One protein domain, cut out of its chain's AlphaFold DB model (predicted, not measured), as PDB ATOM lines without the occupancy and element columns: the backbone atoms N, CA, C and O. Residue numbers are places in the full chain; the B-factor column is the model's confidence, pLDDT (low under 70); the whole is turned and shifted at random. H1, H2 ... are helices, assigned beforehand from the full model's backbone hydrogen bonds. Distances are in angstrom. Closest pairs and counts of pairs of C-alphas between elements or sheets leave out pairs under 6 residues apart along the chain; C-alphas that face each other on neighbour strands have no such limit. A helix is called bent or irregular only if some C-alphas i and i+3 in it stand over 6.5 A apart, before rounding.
ATOM      1  N   ARG A 624     -77.458 124.425 -20.011       90.81
ATOM      2  CA  ARG A 624     -78.914 124.478 -20.241       90.81
ATOM      3  C   ARG A 624     -79.766 123.796 -19.162       90.81
ATOM      4  O   ARG A 624     -80.946 124.080 -19.076       90.81
ATOM      5  N   ALA A 625     -79.191 122.867 -18.398       91.88
ATOM      6  CA  ALA A 625     -79.888 122.118 -17.354       91.88
ATOM      7  C   ALA A 625     -79.636 122.684 -15.947       91.88
ATOM      8  O   ALA A 625     -80.066 122.075 -14.971       91.88
ATOM      9  N   TRP A 626     -78.878 123.778 -15.812       94.75
ATOM     10  CA  TRP A 626     -78.491 124.297 -14.499       94.75
ATOM     11  C   TRP A 626     -79.648 124.991 -13.799       94.75
ATOM     12  O   TRP A 626     -79.850 124.723 -12.626       94.75
ATOM     13  N   ALA A 627     -80.442 125.796 -14.513       93.31
ATOM     14  CA  ALA A 627     -81.587 126.499 -13.929       93.31
ATOM     15  C   ALA A 627     -82.569 125.543 -13.227       93.31
ATOM     16  O   ALA A 627     -83.099 125.879 -12.177       93.31
ATOM     17  N   ASP A 628     -82.740 124.331 -13.763       92.31
ATOM     18  CA  ASP A 628     -83.617 123.314 -13.176       92.31
ATOM     19  C   ASP A 628     -82.951 122.521 -12.037       92.31
ATOM     20  O   ASP A 628     -83.633 122.037 -11.137       92.31
ATOM     21  N   LYS A 629     -81.625 122.321 -12.088       92.81
ATOM     22  CA  LYS A 629     -80.892 121.455 -11.142       92.81
ATOM     23  C   LYS A 629     -80.320 122.196  -9.939       92.81
ATOM     24  O   LYS A 629     -80.339 121.658  -8.838       92.81
ATOM     25  N   ASP A 630     -79.756 123.370 -10.177       93.62
ATOM     26  CA  ASP A 630     -79.168 124.257  -9.178       93.62
ATOM     27  C   ASP A 630     -79.307 125.711  -9.680       93.62
ATOM     28  O   ASP A 630     -78.422 126.230 -10.377       93.62
ATOM     29  N   PRO A 631     -80.434 126.379  -9.357       94.50
ATOM     30  CA  PRO A 631     -80.677 127.768  -9.740       94.50
ATOM     31  C   PRO A 631     -79.590 128.733  -9.251       94.50
ATOM     32  O   PRO A 631     -79.289 129.713  -9.931       94.50
ATOM     33  N   ALA A 632     -78.965 128.454  -8.100       94.06
ATOM     34  CA  ALA A 632     -77.907 129.294  -7.553       94.06
ATOM     35  C   ALA A 632     -76.617 129.167  -8.382       94.06
ATOM     36  O   ALA A 632     -75.982 130.174  -8.694       94.06
ATOM     37  N   ALA A 633     -76.251 127.953  -8.810       95.25
ATOM     38  CA  ALA A 633     -75.146 127.751  -9.752       95.25
ATOM     39  C   ALA A 633     -75.413 128.413 -11.108       95.25
ATOM     40  O   ALA A 633     -74.496 128.978 -11.705       95.25
ATOM     41  N   ALA A 634     -76.658 128.366 -11.594       95.94
ATOM     42  CA  ALA A 634     -77.052 129.040 -12.829       95.94
ATOM     43  C   ALA A 634     -76.886 130.567 -12.726       95.94
ATOM     44  O   ALA A 634     -76.319 131.174 -13.634       95.94
ATOM     45  N   ALA A 635     -77.315 131.165 -11.609       96.19
ATOM     46  CA  ALA A 635     -77.146 132.592 -11.340       96.19
ATOM     47  C   ALA A 635     -75.662 132.992 -11.256       96.19
ATOM     48  O   ALA A 635     -75.258 133.964 -11.893       96.19
ATOM     49  N   ARG A 636     -74.827 132.197 -10.565       97.06
ATOM     50  CA  ARG A 636     -73.365 132.391 -10.542       97.06
ATOM     51  C   ARG A 636     -72.757 132.335 -11.941       97.06
ATOM     52  O   ARG A 636     -71.981 133.210 -12.297       97.06
ATOM     53  N   LEU A 637     -73.128 131.346 -12.756       97.12
ATOM     54  CA  LEU A 637     -72.596 131.223 -14.116       97.12
ATOM     55  C   LEU A 637     -72.982 132.407 -15.009       97.12
ATOM     56  O   LEU A 637     -72.166 132.820 -15.827       97.12
ATOM     57  N   ALA A 638     -74.205 132.926 -14.880       97.25
ATOM     58  CA  ALA A 638     -74.630 134.122 -15.601       97.25
ATOM     59  C   ALA A 638     -73.793 135.341 -15.181       97.25
ATOM     60  O   ALA A 638     -73.116 135.919 -16.023       97.25
ATOM     61  N   ALA A 639     -73.722 135.628 -13.876       97.56
ATOM     62  CA  ALA A 639     -72.943 136.749 -13.348       97.56
ATOM     63  C   ALA A 639     -71.449 136.658 -13.713       97.56
ATOM     64  O   ALA A 639     -70.830 137.645 -14.099       97.56
ATOM     65  N   ALA A 640     -70.862 135.460 -13.649       97.62
ATOM     66  CA  ALA A 640     -69.466 135.259 -14.020       97.62
ATOM     67  C   ALA A 640     -69.212 135.453 -15.522       97.62
ATOM     68  O   ALA A 640     -68.148 135.931 -15.906       97.62
ATOM     69  N   ARG A 641     -70.169 135.085 -16.384       97.62
ATOM     70  CA  ARG A 641     -70.071 135.342 -17.827       97.62
ATOM     71  C   ARG A 641     -70.111 136.829 -18.136       97.62
ATOM     72  O   ARG A 641     -69.347 137.245 -18.995       97.62
ATOM     73  N   ASP A 642     -70.934 137.593 -17.426       97.94
ATOM     74  CA  ASP A 642     -70.988 139.046 -17.584       97.94
ATOM     75  C   ASP A 642     -69.645 139.684 -17.192       97.94
ATOM     76  O   ASP A 642     -69.104 140.478 -17.955       97.94
ATOM     77  N   VAL A 643     -69.037 139.250 -16.077       98.25
ATOM     78  CA  VAL A 643     -67.683 139.685 -15.671       98.25
ATOM     79  C   VAL A 643     -66.630 139.355 -16.735       98.25
ATOM     80  O   VAL A 643     -65.800 140.195 -17.071       98.25
ATOM     81  N   VAL A 644     -66.634 138.129 -17.266       97.94
ATOM     82  CA  VAL A 644     -65.656 137.721 -18.289       97.94
ATOM     83  C   VAL A 644     -65.887 138.467 -19.607       97.94
ATOM     84  O   VAL A 644     -64.916 138.814 -20.271       97.94
ATOM     85  N   ALA A 645     -67.140 138.730 -19.984       97.94
ATOM     86  CA  ALA A 645     -67.475 139.494 -21.183       97.94
ATOM     87  C   ALA A 645     -67.016 140.958 -21.074       97.94
ATOM     88  O   ALA A 645     -66.368 141.449 -21.993       97.94
ATOM     89  N   ASP A 646     -67.259 141.607 -19.932       98.06
ATOM     90  CA  ASP A 646     -66.794 142.971 -19.639       98.06
ATOM     91  C   ASP A 646     -65.262 143.086 -19.708       98.06
ATOM     92  O   ASP A 646     -64.717 143.978 -20.361       98.06
ATOM     93  N   LEU A 647     -64.544 142.130 -19.109       97.75
ATOM     94  CA  LEU A 647     -63.084 142.071 -19.201       97.75
ATOM     95  C   LEU A 647     -62.603 141.794 -20.632       97.75
ATOM     96  O   LEU A 647     -61.583 142.343 -21.050       97.75
ATOM     97  N   SER A 648     -63.318 140.946 -21.378       97.44
ATOM     98  CA  SER A 648     -62.989 140.602 -22.766       97.44
ATOM     99  C   SER A 648     -63.060 141.830 -23.663       97.44
ATOM    100  O   SER A 648     -62.126 142.075 -24.427       97.44
ATOM    101  N   GLU A 649     -64.109 142.638 -23.508       96.81
ATOM    102  CA  GLU A 649     -64.275 143.909 -24.210       96.81
ATOM    103  C   GLU A 649     -63.219 144.930 -23.761       96.81
ATOM    104  O   GLU A 649     -62.460 145.439 -24.588       96.81
ATOM    105  N   THR A 650     -63.087 145.142 -22.446       96.88
ATOM    106  CA  THR A 650     -62.161 146.119 -21.842       96.88
ATOM    107  C   THR A 650     -60.716 145.898 -22.270       96.88
ATOM    108  O   THR A 650     -59.996 146.844 -22.589       96.88
ATOM    109  N   HIS A 651     -60.272 144.643 -22.261       96.25
ATOM    110  CA  HIS A 651     -58.897 144.303 -22.591       96.25
ATOM    111  C   HIS A 651     -58.721 143.892 -24.049       96.25
ATOM    112  O   HIS A 651     -57.580 143.686 -24.453       96.25
ATOM    113  N   SER A 652     -59.790 143.778 -24.844       95.94
ATOM    114  CA  SER A 652     -59.738 143.237 -26.210       95.94
ATOM    115  C   SER A 652     -58.986 141.897 -26.251       95.94
ATOM    116  O   SER A 652     -57.982 141.745 -26.945       95.94
ATOM    117  N   VAL A 653     -59.417 140.949 -25.415       96.56
ATOM    118  CA  VAL A 653     -58.868 139.584 -25.318       96.56
ATOM    119  C   VAL A 653     -60.027 138.596 -25.393       96.56
ATOM    120  O   VAL A 653     -61.016 138.808 -24.689       96.56
ATOM    121  N   PRO A 654     -59.941 137.504 -26.176       96.25
ATOM    122  CA  PRO A 654     -60.987 136.484 -26.208       96.25
ATOM    123  C   PRO A 654     -61.318 135.941 -24.811       96.25
ATOM    124  O   PRO A 654     -60.426 135.680 -23.998       96.25
ATOM    125  N   ALA A 655     -62.606 135.744 -24.525       96.12
ATOM    126  CA  ALA A 655     -63.089 135.305 -23.215       96.12
ATOM    127  C   ALA A 655     -62.419 134.004 -22.730       96.12
ATOM    128  O   ALA A 655     -62.087 133.864 -21.553       96.12
ATOM    129  N   GLU A 656     -62.162 133.061 -23.637       94.88
ATOM    130  CA  GLU A 656     -61.482 131.797 -23.349       94.88
ATOM    131  C   GLU A 656     -60.011 131.957 -22.930       94.88
ATOM    132  O   GLU A 656     -59.476 131.091 -22.231       94.88
ATOM    133  N   ASN A 657     -59.360 133.056 -23.325       96.12
ATOM    134  CA  ASN A 657     -58.001 133.401 -22.912       96.12
ATOM    135  C   ASN A 657     -57.973 134.111 -21.554       96.12
ATOM    136  O   ASN A 657     -56.962 134.029 -20.863       96.12
ATOM    137  N   LEU A 658     -59.067 134.756 -21.137       97.12
ATOM    138  CA  LEU A 658     -59.208 135.300 -19.782       97.12
ATOM    139  C   LEU A 658     -59.480 134.194 -18.764       97.12
ATOM    140  O   LEU A 658     -58.855 134.155 -17.707       97.12
ATOM    141  N   LEU A 659     -60.400 133.282 -19.085       96.56
ATOM    142  CA  LEU A 659     -60.690 132.126 -18.250       96.56
ATOM    143  C   LEU A 659     -61.213 130.960 -19.082       96.56
ATOM    144  O   LEU A 659     -62.196 131.075 -19.815       96.56
ATOM    145  N   GLN A 660     -60.602 129.789 -18.902       95.38
ATOM    146  CA  GLN A 660     -61.033 128.585 -19.603       95.38
ATOM    147  C   GLN A 660     -62.505 128.254 -19.280       95.38
ATOM    148  O   GLN A 660     -62.861 128.138 -18.100       95.38
ATOM    149  N   PRO A 661     -63.370 128.025 -20.291       94.94
ATOM    150  CA  PRO A 661     -64.799 127.796 -20.066       94.94
ATOM    151  C   PRO A 661     -65.116 126.613 -19.143       94.94
ATOM    152  O   PRO A 661     -66.141 126.614 -18.461       94.94
ATOM    153  N   ASP A 662     -64.272 125.576 -19.110       93.62
ATOM    154  CA  ASP A 662     -64.455 124.457 -18.180       93.62
ATOM    155  C   ASP A 662     -64.188 124.860 -16.728       93.62
ATOM    156  O   ASP A 662     -65.001 124.550 -15.856       93.62
ATOM    157  N   LEU A 663     -63.110 125.611 -16.484       95.62
ATOM    158  CA  LEU A 663     -62.751 126.105 -15.157       95.62
ATOM    159  C   LEU A 663     -63.829 127.045 -14.608       95.62
ATOM    160  O   LEU A 663     -64.299 126.846 -13.489       95.62
ATOM    161  N   LEU A 664     -64.314 127.982 -15.433       96.50
ATOM    162  CA  LEU A 664     -65.422 128.869 -15.065       96.50
ATOM    163  C   LEU A 664     -66.668 128.079 -14.639       96.50
ATOM    164  O   LEU A 664     -67.285 128.366 -13.611       96.50
ATOM    165  N   ARG A 665     -67.036 127.047 -15.409       96.44
ATOM    166  CA  ARG A 665     -68.190 126.203 -15.079       96.44
ATOM    167  C   ARG A 665     -67.967 125.421 -13.786       96.44
ATOM    168  O   ARG A 665     -68.885 125.329 -12.979       96.44
ATOM    169  N   ARG A 666     -66.782 124.851 -13.567       95.56
ATOM    170  CA  ARG A 666     -66.484 124.112 -12.329       95.56
ATOM    171  C   ARG A 666     -66.582 125.012 -11.106       95.56
ATOM    172  O   ARG A 666     -67.279 124.643 -10.167       95.56
ATOM    173  N   LEU A 667     -65.986 126.202 -11.174       96.06
ATOM    174  CA  LEU A 667     -66.053 127.205 -10.113       96.06
ATOM    175  C   LEU A 667     -67.505 127.574  -9.772       96.06
ATOM    176  O   LEU A 667     -67.882 127.598  -8.606       96.06
ATOM    177  N   CYS A 668     -68.350 127.813 -10.780       96.56
ATOM    178  CA  CYS A 668     -69.748 128.190 -10.542       96.56
ATOM    179  C   CYS A 668     -70.601 127.026 -10.007       96.56
ATOM    180  O   CYS A 668     -71.526 127.247  -9.218       96.56
ATOM    181  N   TRP A 669     -70.315 125.795 -10.443       95.81
ATOM    182  CA  TRP A 669     -71.068 124.600 -10.054       95.81
ATOM    183  C   TRP A 669     -70.712 124.107  -8.649       95.81
ATOM    184  O   TRP A 669     -71.602 123.771  -7.875       95.81
ATOM    185  N   ALA A 670     -69.425 124.095  -8.309       93.88
ATOM    186  CA  ALA A 670     -68.909 123.672  -7.011       93.88
ATOM    187  C   ALA A 670     -67.987 124.764  -6.434       93.88
ATOM    188  O   ALA A 670     -66.766 124.600  -6.445       93.88
ATOM    189  N   PRO A 671     -68.554 125.895  -5.970       93.75
ATOM    190  CA  PRO A 671     -67.765 127.019  -5.474       93.75
ATOM    191  C   PRO A 671     -67.056 126.683  -4.151       93.75
ATOM    192  O   PRO A 671     -67.576 125.877  -3.366       93.75
ATOM    193  N   PRO A 672     -65.899 127.311  -3.867       94.69
ATOM    194  CA  PRO A 672     -65.215 127.157  -2.589       94.69
ATOM    195  C   PRO A 672     -66.022 127.769  -1.429       94.69
ATOM    196  O   PRO A 672     -67.013 128.475  -1.634       94.69
ATOM    197  N   ARG A 673     -65.620 127.445  -0.192       92.00
ATOM    198  CA  ARG A 673     -66.217 127.980   1.042       92.00
ATOM    199  C   ARG A 673     -65.119 128.440   2.015       92.00
ATOM    200  O   ARG A 673     -64.287 127.599   2.356       92.00
ATOM    201  N   PRO A 674     -65.152 129.690   2.527       93.81
ATOM    202  CA  PRO A 674     -66.062 130.790   2.149       93.81
ATOM    203  C   PRO A 674     -65.983 131.131   0.650       93.81
ATOM    204  O   PRO A 674     -65.106 130.623  -0.031       93.81
ATOM    205  N   LEU A 675     -66.947 131.890   0.116       93.94
ATOM    206  CA  LEU A 675     -66.953 132.318  -1.291       93.94
ATOM    207  C   LEU A 675     -66.443 133.759  -1.384       93.94
ATOM    208  O   LEU A 675     -67.209 134.690  -1.618       93.94
ATOM    209  N   ASP A 676     -65.152 133.933  -1.127       96.25
ATOM    210  CA  ASP A 676     -64.464 135.225  -1.134       96.25
ATOM    211  C   ASP A 676     -63.337 135.256  -2.179       96.25
ATOM    212  O   ASP A 676     -63.047 134.261  -2.844       96.25
ATOM    213  N   ALA A 677     -62.703 136.415  -2.359       97.19
ATOM    214  CA  ALA A 677     -61.670 136.584  -3.377       97.19
ATOM    215  C   ALA A 677     -60.464 135.652  -3.169       97.19
ATOM    216  O   ALA A 677     -59.940 135.117  -4.143       97.19
ATOM    217  N   ALA A 678     -60.053 135.407  -1.920       97.56
ATOM    218  CA  ALA A 678     -58.904 134.554  -1.611       97.56
ATOM    219  C   ALA A 678     -59.173 133.089  -1.986       97.56
ATOM    220  O   ALA A 678     -58.399 132.463  -2.704       97.56
ATOM    221  N   THR A 679     -60.319 132.559  -1.573       97.62
ATOM    222  CA  THR A 679     -60.714 131.179  -1.882       97.62
ATOM    223  C   THR A 679     -61.039 130.962  -3.362       97.62
ATOM    224  O   THR A 679     -60.764 129.888  -3.902       97.62
ATOM    225  N   ILE A 680     -61.593 131.969  -4.051       98.19
ATOM    226  CA  ILE A 680     -61.760 131.939  -5.510       98.19
ATOM    227  C   ILE A 680     -60.393 131.929  -6.198       98.19
ATOM    228  O   ILE A 680     -60.203 131.140  -7.123       98.19
ATOM    229  N   ALA A 681     -59.443 132.754  -5.750       98.25
ATOM    230  CA  ALA A 681     -58.084 132.757  -6.282       98.25
ATOM    231  C   ALA A 681     -57.429 131.373  -6.148       98.25
ATOM    232  O   ALA A 681     -56.949 130.834  -7.146       98.25
ATOM    233  N   ASP A 682     -57.512 130.745  -4.973       97.75
ATOM    234  CA  ASP A 682     -56.992 129.391  -4.743       97.75
ATOM    235  C   ASP A 682     -57.636 128.351  -5.676       97.75
ATOM    236  O   ASP A 682     -56.952 127.480  -6.228       97.75
ATOM    237  N   ALA A 683     -58.952 128.448  -5.899       97.19
ATOM    238  CA  ALA A 683     -59.677 127.564  -6.808       97.19
ATOM    239  C   ALA A 683     -59.269 127.769  -8.278       97.19
ATOM    240  O   ALA A 683     -59.146 126.796  -9.027       97.19
ATOM    241  N   LEU A 684     -59.036 129.017  -8.696       97.94
ATOM    242  CA  LEU A 684     -58.555 129.355 -10.035       97.94
ATOM    243  C   LEU A 684     -57.130 128.832 -10.263       97.94
ATOM    244  O   LEU A 684     -56.893 128.158 -11.268       97.94
ATOM    245  N   VAL A 685     -56.211 129.064  -9.319       97.25
ATOM    246  CA  VAL A 685     -54.829 128.551  -9.371       97.25
ATOM    247  C   VAL A 685     -54.823 127.024  -9.435       97.25
ATOM    248  O   VAL A 685     -54.183 126.443 -10.311       97.25
ATOM    249  N   SER A 686     -55.606 126.363  -8.578       95.19
ATOM    250  CA  SER A 686     -55.745 124.896  -8.582       95.19
ATOM    251  C   SER A 686     -56.314 124.358  -9.901       95.19
ATOM    252  O   SER A 686     -56.065 123.212 -10.271       95.19
ATOM    253  N   GLY A 687     -57.079 125.183 -10.618       92.81
ATOM    254  CA  GLY A 687     -57.616 124.895 -11.943       92.81
ATOM    255  C   GLY A 687     -56.679 125.215 -13.111       92.81
ATOM    256  O   GLY A 687     -57.077 125.010 -14.258       92.81
ATOM    257  N   GLY A 688     -55.468 125.718 -12.849       94.69
ATOM    258  CA  GLY A 688     -54.482 126.079 -13.871       94.69
ATOM    259  C   GLY A 688     -54.637 127.490 -14.451       94.69
ATOM    260  O   GLY A 688     -54.110 127.770 -15.534       94.69
ATOM    261  N   ALA A 689     -55.369 128.385 -13.778       97.38
ATOM    262  CA  ALA A 689     -55.353 129.804 -14.121       97.38
ATOM    263  C   ALA A 689     -53.992 130.426 -13.773       97.38
ATOM    264  O   ALA A 689     -53.384 130.093 -12.753       97.38
ATOM    265  N   ARG A 690     -53.512 131.330 -14.628       97.88
ATOM    266  CA  ARG A 690     -52.243 132.044 -14.443       97.88
ATOM    267  C   ARG A 690     -52.433 133.214 -13.478       97.88
ATOM    268  O   ARG A 690     -53.555 133.684 -13.293       97.88
ATOM    269  N   ALA A 691     -51.345 133.699 -12.878       98.06
ATOM    270  CA  ALA A 691     -51.403 134.768 -11.878       98.06
ATOM    271  C   ALA A 691     -52.112 136.021 -12.419       98.06
ATOM    272  O   ALA A 691     -53.023 136.529 -11.769       98.06
ATOM    273  N   TRP A 692     -51.806 136.430 -13.654       98.00
ATOM    274  CA  TRP A 692     -52.460 137.575 -14.292       98.00
ATOM    275  C   TRP A 692     -53.985 137.401 -14.440       98.00
ATOM    276  O   TRP A 692     -54.743 138.353 -14.273       98.00
ATOM    277  N   GLN A 693     -54.462 136.178 -14.705       98.44
ATOM    278  CA  GLN A 693     -55.897 135.881 -14.797       98.44
ATOM    279  C   GLN A 693     -56.556 135.974 -13.423       98.44
ATOM    280  O   GLN A 693     -57.633 136.550 -13.280       98.44
ATOM    281  N   VAL A 694     -55.902 135.410 -12.407       98.31
ATOM    282  CA  VAL A 694     -56.378 135.425 -11.020       98.31
ATOM    283  C   VAL A 694     -56.510 136.861 -10.512       98.31
ATOM    284  O   VAL A 694     -57.552 137.207  -9.957       98.31
ATOM    285  N   GLU A 695     -55.508 137.704 -10.767       97.75
ATOM    286  CA  GLU A 695     -55.504 139.126 -10.402       97.75
ATOM    287  C   GLU A 695     -56.673 139.902 -11.029       97.75
ATOM    288  O   GLU A 695     -57.295 140.734 -10.365       97.75
ATOM    289  N   LEU A 696     -57.020 139.609 -12.286       97.38
ATOM    290  CA  LEU A 696     -58.165 140.240 -12.948       97.38
ATOM    291  C   LEU A 696     -59.506 139.743 -12.397       97.38
ATOM    292  O   LEU A 696     -60.434 140.538 -12.215       97.38
ATOM    293  N   LEU A 697     -59.620 138.434 -12.161       98.25
ATOM    294  CA  LEU A 697     -60.906 137.759 -12.001       98.25
ATOM    295  C   LEU A 697     -61.351 137.580 -10.551       98.25
ATOM    296  O   LEU A 697     -62.544 137.709 -10.290       98.25
ATOM    297  N   ALA A 698     -60.452 137.274  -9.612       97.94
ATOM    298  CA  ALA A 698     -60.845 136.770  -8.292       97.94
ATOM    299  C   ALA A 698     -61.761 137.740  -7.521       97.94
ATOM    300  O   ALA A 698     -62.857 137.357  -7.108       97.94
ATOM    301  N   GLU A 699     -61.364 139.011  -7.410       98.06
ATOM    302  CA  GLU A 699     -62.138 140.055  -6.714       98.06
ATOM    303  C   GLU A 699     -63.465 140.370  -7.424       98.06
ATOM    304  O   GLU A 699     -64.508 140.548  -6.790       98.06
ATOM    305  N   ARG A 700     -63.454 140.405  -8.764       98.31
ATOM    306  CA  ARG A 700     -64.647 140.704  -9.573       98.31
ATOM    307  C   ARG A 700     -65.677 139.592  -9.484       98.31
ATOM    308  O   ARG A 700     -66.861 139.873  -9.322       98.31
ATOM    309  N   LEU A 701     -65.230 138.340  -9.543       98.06
ATOM    310  CA  LEU A 701     -66.093 137.178  -9.366       98.06
ATOM    311  C   LEU A 701     -66.646 137.115  -7.940       98.06
ATOM    312  O   LEU A 701     -67.844 136.901  -7.782       98.06
ATOM    313  N   ALA A 702     -65.824 137.374  -6.916       97.56
ATOM    314  CA  ALA A 702     -66.288 137.447  -5.527       97.56
ATOM    315  C   ALA A 702     -67.381 138.510  -5.352       97.56
ATOM    316  O   ALA A 702     -68.447 138.226  -4.807       97.56
ATOM    317  N   THR A 703     -67.152 139.711  -5.886       97.56
ATOM    318  CA  THR A 703     -68.115 140.820  -5.843       97.56
ATOM    319  C   THR A 703     -69.410 140.461  -6.573       97.56
ATOM    320  O   THR A 703     -70.502 140.652  -6.035       97.56
ATOM    321  N   ALA A 704     -69.308 139.895  -7.779       96.62
ATOM    322  CA  ALA A 704     -70.463 139.484  -8.568       96.62
ATOM    323  C   ALA A 704     -71.275 138.380  -7.871       96.62
ATOM    324  O   ALA A 704     -72.503 138.402  -7.915       96.62
ATOM    325  N   PHE A 705     -70.613 137.437  -7.193       96.56
ATOM    326  CA  PHE A 705     -71.287 136.381  -6.440       96.56
ATOM    327  C   PHE A 705     -71.936 136.894  -5.155       96.56
ATOM    328  O   PHE A 705     -73.063 136.500  -4.874       96.56
ATOM    329  N   ALA A 706     -71.288 137.804  -4.422       94.00
ATOM    330  CA  ALA A 706     -71.846 138.416  -3.214       94.00
ATOM    331  C   ALA A 706     -73.111 139.252  -3.486       94.00
ATOM    332  O   ALA A 706     -73.951 139.414  -2.604       94.00
ATOM    333  N   ALA A 707     -73.273 139.765  -4.711       92.50
ATOM    334  CA  ALA A 707     -74.460 140.507  -5.130       92.50
ATOM    335  C   ALA A 707     -75.678 139.612  -5.447       92.50
ATOM    336  O   ALA A 707     -76.776 140.131  -5.672       92.50
ATOM    337  N   LEU A 708     -75.515 138.283  -5.492       91.69
ATOM    338  CA  LEU A 708     -76.603 137.364  -5.828       91.69
ATOM    339  C   LEU A 708     -77.555 137.132  -4.638       91.69
ATOM    340  O   LEU A 708     -77.120 137.062  -3.488       91.69
TER     341      LEU A 708
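What this domain is: This is residues 624 to 708 of the 711 residues of the protein "Methyltransferase domain-containing protein" of Cellulomonas sp. H30R-01 (UniProt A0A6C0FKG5). The long helix H2 makes one side of a compact cluster of crossed helices: H4 and H6 both pack on it without meeting each other, and H5 packs on those two, apart from H2. Short H1 makes a corner at the first residues of H2, and H3, of four residues, packs on H2 near its last residues. The printed part has 85 residues, with six named helices in the order H1 to H6 and no named strand; the class is all helix. It is compact, with a radius of gyration of the C-alphas of 11.9 A, and rounded, spanning 33 by 25 by 22 A.

How they stand to each other: H1, residues 624 to 629, and H2, residues 631 to 651, touch only at the corner by their link; the closest C-alphas are those of Trp 626 and Ala 634, 5.2 A apart. H2 is the hub, touching four other helices. With residues 644 to 648 alone it touches H3, residues 655 to 658; the closest C-alphas, of Ser 648 and Ala 655, are 5.3 A apart. With residues 633 to 640 alone it touches H4, residues 661 to 669, at a steep tilt of 38 degrees, opposite ways; the closest C-alphas, of Ala 633 and Trp 669, are 5.2 A apart. H5, residues 677 to 686, touches H4 at a steep tilt of 48 degrees, opposite ways, with the C-alphas of Leu 667 and Ala 683 closest at 7.2 A. H6, residues 691 to 706, touches H5 at a steep tilt of 48 degrees, opposite ways; the closest C-alphas, of Ala 677 and Glu 699, are 4.8 A apart. H6 also touches H2, by residues 636 to 644 of H2 alone, at a steep tilt of 45 degrees, opposite ways; the closest C-alphas, of Ala 639 and Ala 704, are 6.0 A apart. Among the pairs that are apart are H2 and H5, and H4 and H6. Every O i to N i+4 pair is within hydrogen-bond range in H2, H4 and H5, against 1 of 2 in H1 and 10 of 12 in H6; H3 is too short for such a pair.

Where its parts are: H1, residues 624 to 629, begins with C-alpha 624 at (-78.914, 124.478, -20.241) and is irregular, with C-alphas 624 and 627 7.1 A apart. H2, residues 631 to 651, measures 30.2 A from first to last C-alpha and ends at (-58.897, 144.303, -22.591). H3, residues 655 to 658, is 5.2 A long; H4, residues 661 to 669, 12.2 A; and H5, residues 677 to 686, 14.1 A. H6, residues 691 to 706, measures 22.5 A and ends at (-71.846, 138.416, -3.214); it has a kink of 30 degrees near residue 698 and is irregular, with C-alphas 696 and 699 7.4 A apart.

The domain as a whole: The two C-alphas farthest apart are those of Asp 628 and Trp 692, at 34.3 A. The printed part has no cut. The link from H4 to H5, 7 residues, is short, and the other links are tight. The mean pLDDT of the printed part is 96.1, and no printed residue is under 70.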